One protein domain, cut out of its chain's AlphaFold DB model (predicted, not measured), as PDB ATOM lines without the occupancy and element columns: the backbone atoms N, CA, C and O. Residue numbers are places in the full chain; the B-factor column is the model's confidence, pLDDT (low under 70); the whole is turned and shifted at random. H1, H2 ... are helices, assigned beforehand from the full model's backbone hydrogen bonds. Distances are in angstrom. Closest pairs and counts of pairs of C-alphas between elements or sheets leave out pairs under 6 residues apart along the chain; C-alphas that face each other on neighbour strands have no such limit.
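Overview. This is residues 16 to 59 of the 104 residues of an uncharacterized protein of Blastococcus sp. TF02A_35 (UniProt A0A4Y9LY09). Two long helices meet near their ends as an open, flat V, a splayed helical hairpin whose two arms stick out free of each other at residues 16 to 25 of H1 and 43 to 59. The printed part has 44 residues, H1 then H2, and no named strand; the class is all helix. It is loose, with a radius of gyration of the C-alphas of 13.0 A, and spans 41 by 26 by 6 A.

Arrangement. Look at H1, residues 16 to 33, and H2, residues 35 to 55: they touch, with residues 27 to 31 and 37 to 38 alone. Their closest C-alphas, of Val 31 and Ala 38, are 5.1 A apart. They run opposite ways at a tilt of 37 degrees, only just steep, and form a hairpin. In H1 and H2 every O i to N i+4 pair is within hydrogen-bond range.

Along the chain. Find C-alpha 16 at (545.464, 339.826, 403.556); from there H1 runs 26.0 A to C-alpha 33. After Asp 34, H2 runs 30.0 A from Pro 35 to C-alpha 55 at (555.923, 324.185, 392.426).

Size, cuts and confidence. The C-alphas farthest apart, of Leu 33 and Asp 59, are 41.1 A apart. The printed part has no cut, and its link is tight. Confidence is low at residues 29 to 33.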
ATOM      1  N   ALA A  16     545.400 340.162 404.977       79.12
ATOM      2  CA  ALA A  16     545.464 339.826 403.556       79.12
ATOM      3  C   ALA A  16     545.115 341.042 402.677       79.12
ATOM      4  O   ALA A  16     545.871 341.385 401.773       79.12
ATOM      5  N   ALA A  17     544.025 341.750 402.990       79.56
ATOM      6  CA  ALA A  17     543.633 342.969 402.288       79.56
ATOM      7  C   ALA A  17     544.681 344.086 402.438       79.56
ATOM      8  O   ALA A  17     545.029 344.735 401.455       79.56
ATOM      9  N   GLY A  18     545.235 344.271 403.640       79.69
ATOM     10  CA  GLY A  18     546.299 345.241 403.896       79.69
ATOM     11  C   GLY A  18     547.575 344.948 403.105       79.69
ATOM     12  O   GLY A  18     548.160 345.866 402.535       79.69
ATOM     13  N   ALA A  19     547.969 343.678 402.995       81.94
ATOM     14  CA  ALA A  19     549.104 343.268 402.171       81.94
ATOM     15  C   ALA A  19     548.859 343.560 400.683       81.94
ATOM     16  O   ALA A  19     549.726 344.122 400.018       81.94
ATOM     17  N   VAL A  20     547.662 343.253 400.170       86.12
ATOM     18  CA  VAL A  20     547.287 343.529 398.773       86.12
ATOM     19  C   VAL A  20     547.316 345.029 398.473       86.12
ATOM     20  O   VAL A  20     547.918 345.447 397.485       86.12
ATOM     21  N   VAL A  21     546.718 345.851 399.339       83.69
ATOM     22  CA  VAL A  21     546.702 347.314 399.177       83.69
ATOM     23  C   VAL A  21     548.114 347.894 399.278       83.69
ATOM     24  O   VAL A  21     548.486 348.729 398.457       83.69
ATOM     25  N   GLY A  22     548.928 347.425 400.227       77.12
ATOM     26  CA  GLY A  22     550.317 347.865 400.375       77.12
ATOM     27  C   GLY A  22     551.171 347.559 399.144       77.12
ATOM     28  O   GLY A  22     551.911 348.424 398.678       77.12
ATOM     29  N   ILE A  23     551.015 346.365 398.562       84.69
ATOM     30  CA  ILE A  23     551.686 345.986 397.310       84.69
ATOM     31  C   ILE A  23     551.209 346.877 396.159       84.69
ATOM     32  O   ILE A  23     552.036 347.385 395.408       84.69
ATOM     33  N   ALA A  24     549.903 347.122 396.039       80.62
ATOM     34  CA  ALA A  24     549.354 347.972 394.984       80.62
ATOM     35  C   ALA A  24     549.879 349.418 395.060       80.62
ATOM     36  O   ALA A  24     550.228 349.997 394.032       80.62
ATOM     37  N   VAL A  25     549.998 349.983 396.267       78.94
ATOM     38  CA  VAL A  25     550.559 351.328 396.488       78.94
ATOM     39  C   VAL A  25     552.053 351.366 396.164       78.94
ATOM     40  O   VAL A  25     552.497 352.291 395.489       78.94
ATOM     41  N   ALA A  26     552.824 350.361 396.589       70.94
ATOM     42  CA  ALA A  26     554.251 350.281 396.281       70.94
ATOM     43  C   ALA A  26     554.497 350.141 394.770       70.94
ATOM     44  O   ALA A  26     555.290 350.885 394.203       70.94
ATOM     45  N   VAL A  27     553.766 349.253 394.093       72.38
ATOM     46  CA  VAL A  27     553.844 349.089 392.632       72.38
ATOM     47  C   VAL A  27     553.430 350.375 391.918       72.38
ATOM     48  O   VAL A  27     554.140 350.827 391.025       72.38
ATOM     49  N   GLY A  28     552.330 351.010 392.338       70.62
ATOM     50  CA  GLY A  28     551.868 352.275 391.766       70.62
ATOM     51  C   GLY A  28     552.896 353.399 391.912       70.62
ATOM     52  O   GLY A  28     553.170 354.105 390.944       70.62
ATOM     53  N   ALA A  29     553.523 353.521 393.085       67.88
ATOM     54  CA  ALA A  29     554.573 354.506 393.332       67.88
ATOM     55  C   ALA A  29     555.790 354.294 392.415       67.88
ATOM     56  O   ALA A  29     556.310 355.258 391.865       67.88
ATOM     57  N   PHE A  30     556.208 353.047 392.188       63.09
ATOM     58  CA  PHE A  30     557.330 352.743 391.295       63.09
ATOM     59  C   PHE A  30     556.978 352.977 389.821       63.09
ATOM     60  O   PHE A  30     557.790 353.531 389.091       63.09
ATOM     61  N   VAL A  31     555.762 352.637 389.381       62.31
ATOM     62  CA  VAL A  31     555.302 352.873 387.996       62.31
ATOM     63  C   VAL A  31     555.183 354.367 387.672       62.31
ATOM     64  O   VAL A  31     555.476 354.771 386.550       62.31
ATOM     65  N   LEU A  32     554.770 355.188 388.642       65.00
ATOM     66  CA  LEU A  32     554.623 356.638 388.469       65.00
ATOM     67  C   LEU A  32     555.952 357.402 388.572       65.00
ATOM     68  O   LEU A  32     556.072 358.451 387.944       65.00
ATOM     69  N   LEU A  33     556.926 356.909 389.352       64.19
ATOM     70  CA  LEU A  33     558.207 357.597 389.562       64.19
ATOM     71  C   LEU A  33     559.372 357.078 388.702       64.19
ATOM     72  O   LEU A  33     560.230 357.888 388.358       64.19
ATOM     73  N   ASP A  34     559.439 355.783 388.358       78.12
ATOM     74  CA  ASP A  34     560.570 355.228 387.596       78.12
ATOM     75  C   ASP A  34     560.210 353.951 386.791       78.12
ATOM     76  O   ASP A  34     560.076 352.857 387.357       78.12
ATOM     77  N   PRO A  35     560.130 354.034 385.449       76.69
ATOM     78  CA  PRO A  35     559.793 352.889 384.607       76.69
ATOM     79  C   PRO A  35     560.851 351.770 384.623       76.69
ATOM     80  O   PRO A  35     560.499 350.604 384.421       76.69
ATOM     81  N   ILE A  36     562.129 352.076 384.875       82.19
ATOM     82  CA  ILE A  36     563.203 351.069 384.941       82.19
ATOM     83  C   ILE A  36     562.992 350.196 386.173       82.19
ATOM     84  O   ILE A  36     563.001 348.963 386.095       82.19
ATOM     85  N   LEU A  37     562.745 350.842 387.310       76.50
ATOM     86  CA  LEU A  37     562.567 350.158 388.579       76.50
ATOM     87  C   LEU A  37     561.240 349.385 388.612       76.50
ATOM     88  O   LEU A  37     561.202 348.245 389.080       76.50
ATOM     89  N   ALA A  38     560.181 349.942 388.018       76.38
ATOM     90  CA  ALA A  38     558.923 349.232 387.798       76.38
ATOM     91  C   ALA A  38     559.103 347.966 386.939       76.38
ATOM     92  O   ALA A  38     558.589 346.904 387.291       76.38
ATOM     93  N   SER A  39     559.875 348.050 385.849       78.69
ATOM     94  CA  SER A  39     560.156 346.902 384.975       78.69
ATOM     95  C   SER A  39     560.916 345.799 385.713       78.69
ATOM     96  O   SER A  39     560.574 344.624 385.591       78.69
ATOM     97  N   PHE A  40     561.911 346.164 386.527       80.38
ATOM     98  CA  PHE A  40     562.656 345.209 387.346       80.38
ATOM     99  C   PHE A  40     561.740 344.456 388.322       80.38
ATOM    100  O   PHE A  40     561.754 343.224 388.361       80.38
ATOM    101  N   VAL A  41     560.893 345.178 389.063       80.62
ATOM    102  CA  VAL A  41     559.941 344.569 390.005       80.62
ATOM    103  C   VAL A  41     558.942 343.669 389.276       80.62
ATOM    104  O   VAL A  41     558.667 342.564 389.746       80.62
ATOM    105  N   ALA A  42     558.438 344.092 388.114       82.00
ATOM    106  CA  ALA A  42     557.526 343.291 387.301       82.00
ATOM    107  C   ALA A  42     558.161 341.962 386.859       82.00
ATOM    108  O   ALA A  42     557.521 340.915 386.959       82.00
ATOM    109  N   ILE A  43     559.429 341.983 386.434       84.31
ATOM    110  CA  ILE A  43     560.170 340.771 386.058       84.31
ATOM    111  C   ILE A  43     560.320 339.837 387.263       84.31
ATOM    112  O   ILE A  43     560.022 338.649 387.156       84.31
ATOM    113  N   VAL A  44     560.736 340.361 388.420       87.38
ATOM    114  CA  VAL A  44     560.899 339.557 389.644       87.38
ATOM    115  C   VAL A  44     559.571 338.921 390.066       87.38
ATOM    116  O   VAL A  44     559.530 337.728 390.370       87.38
ATOM    117  N   ALA A  45     558.477 339.685 390.041       85.00
ATOM    118  CA  ALA A  45     557.148 339.182 390.372       85.00
ATOM    119  C   ALA A  45     556.696 338.084 389.396       85.00
ATOM    120  O   ALA A  45     556.202 337.045 389.829       85.00
ATOM    121  N   LEU A  46     556.911 338.281 388.092       90.75
ATOM    122  CA  LEU A  46     556.585 337.289 387.069       90.75
ATOM    123  C   LEU A  46     557.349 335.977 387.290       90.75
ATOM    124  O   LEU A  46     556.750 334.904 387.232       90.75
ATOM    125  N   VAL A  47     558.649 336.055 387.583       94.56
ATOM    126  CA  VAL A  47     559.478 334.875 387.879       94.56
ATOM    127  C   VAL A  47     558.981 334.162 389.134       94.56
ATOM    128  O   VAL A  47     558.830 332.942 389.118       94.56
ATOM    129  N   ALA A  48     558.664 334.899 390.200       91.75
ATOM    130  CA  ALA A  48     558.131 334.313 391.428       91.75
ATOM    131  C   ALA A  48     556.795 333.590 391.190       91.75
ATOM    132  O   ALA A  48     556.603 332.475 391.674       91.75
ATOM    133  N   VAL A  49     555.894 334.182 390.396       93.50
ATOM    134  CA  VAL A  49     554.633 333.540 389.993       93.50
ATOM    135  C   VAL A  49     554.905 332.277 389.178       93.50
ATOM    136  O   VAL A  49     554.320 331.237 389.466       93.50
ATOM    137  N   ALA A  50     555.819 332.328 388.207       94.50
ATOM    138  CA  ALA A  50     556.183 331.161 387.406       94.50
ATOM    139  C   ALA A  50     556.733 330.018 388.277       94.50
ATOM    140  O   ALA A  50     556.340 328.866 388.100       94.50
ATOM    141  N   MET A  51     557.586 330.333 389.257       93.75
ATOM    142  CA  MET A  51     558.096 329.355 390.220       93.75
ATOM    143  C   MET A  51     556.983 328.771 391.093       93.75
ATOM    144  O   MET A  51     556.947 327.561 391.292       93.75
ATOM    145  N   ALA A  52     556.060 329.599 391.586       91.50
ATOM    146  CA  ALA A  52     554.932 329.134 392.392       91.50
ATOM    147  C   ALA A  52     554.012 328.194 391.600       91.50
ATOM    148  O   ALA A  52     553.596 327.164 392.121       91.50
ATOM    149  N   VAL A  53     553.741 328.510 390.330       90.81
ATOM    150  CA  VAL A  53     552.964 327.642 389.432       90.81
ATOM    151  C   VAL A  53     553.693 326.321 389.188       90.81
ATOM    152  O   VAL A  53     553.080 325.264 389.302       90.81
ATOM    153  N   ALA A  54     554.998 326.361 388.907       89.62
ATOM    154  CA  ALA A  54     555.794 325.152 388.702       89.62
ATOM    155  C   ALA A  54     555.866 324.271 389.963       89.62
ATOM    156  O   ALA A  54     555.901 323.048 389.859       89.62
ATOM    157  N   ALA A  55     555.869 324.884 391.147       90.31
ATOM    158  CA  ALA A  55     555.923 324.185 392.426       90.31
ATOM    159  C   ALA A  55     554.551 323.723 392.945       90.31
ATOM    160  O   ALA A  55     554.509 322.888 393.846       90.31
ATOM    161  N   HIS A  56     553.436 324.235 392.407       87.69
ATOM    162  CA  HIS A  56     552.088 323.995 392.942       87.69
ATOM    163  C   HIS A  56     551.741 322.505 393.062       87.69
ATOM    164  O   HIS A  56     551.065 322.107 394.003       87.69
ATOM    165  N   ASP A  57     552.208 321.692 392.114       84.38
ATOM    166  CA  ASP A  57     551.910 320.257 392.049       84.38
ATOM    167  C   ASP A  57     553.134 319.383 392.362       84.38
ATOM    168  O   ASP A  57     553.129 318.183 392.107       84.38
ATOM    169  N   TRP A  58     554.201 319.979 392.909       80.50
ATOM    170  CA  TRP A  58     555.468 319.284 393.162       80.50
ATOM    171  C   TRP A  58     555.305 318.086 394.108       80.50
ATOM    172  O   TRP A  58     555.903 317.033 393.890       80.50
ATOM    173  N   ASP A  59     554.449 318.230 395.120       79.62
ATOM    174  CA  ASP A  59     554.162 317.178 396.101       79.62
ATOM    175  C   ASP A  59     553.022 316.243 395.663       79.62
ATOM    176  O   ASP A  59     552.748 315.238 396.322       79.62
TER     177      ASP A  59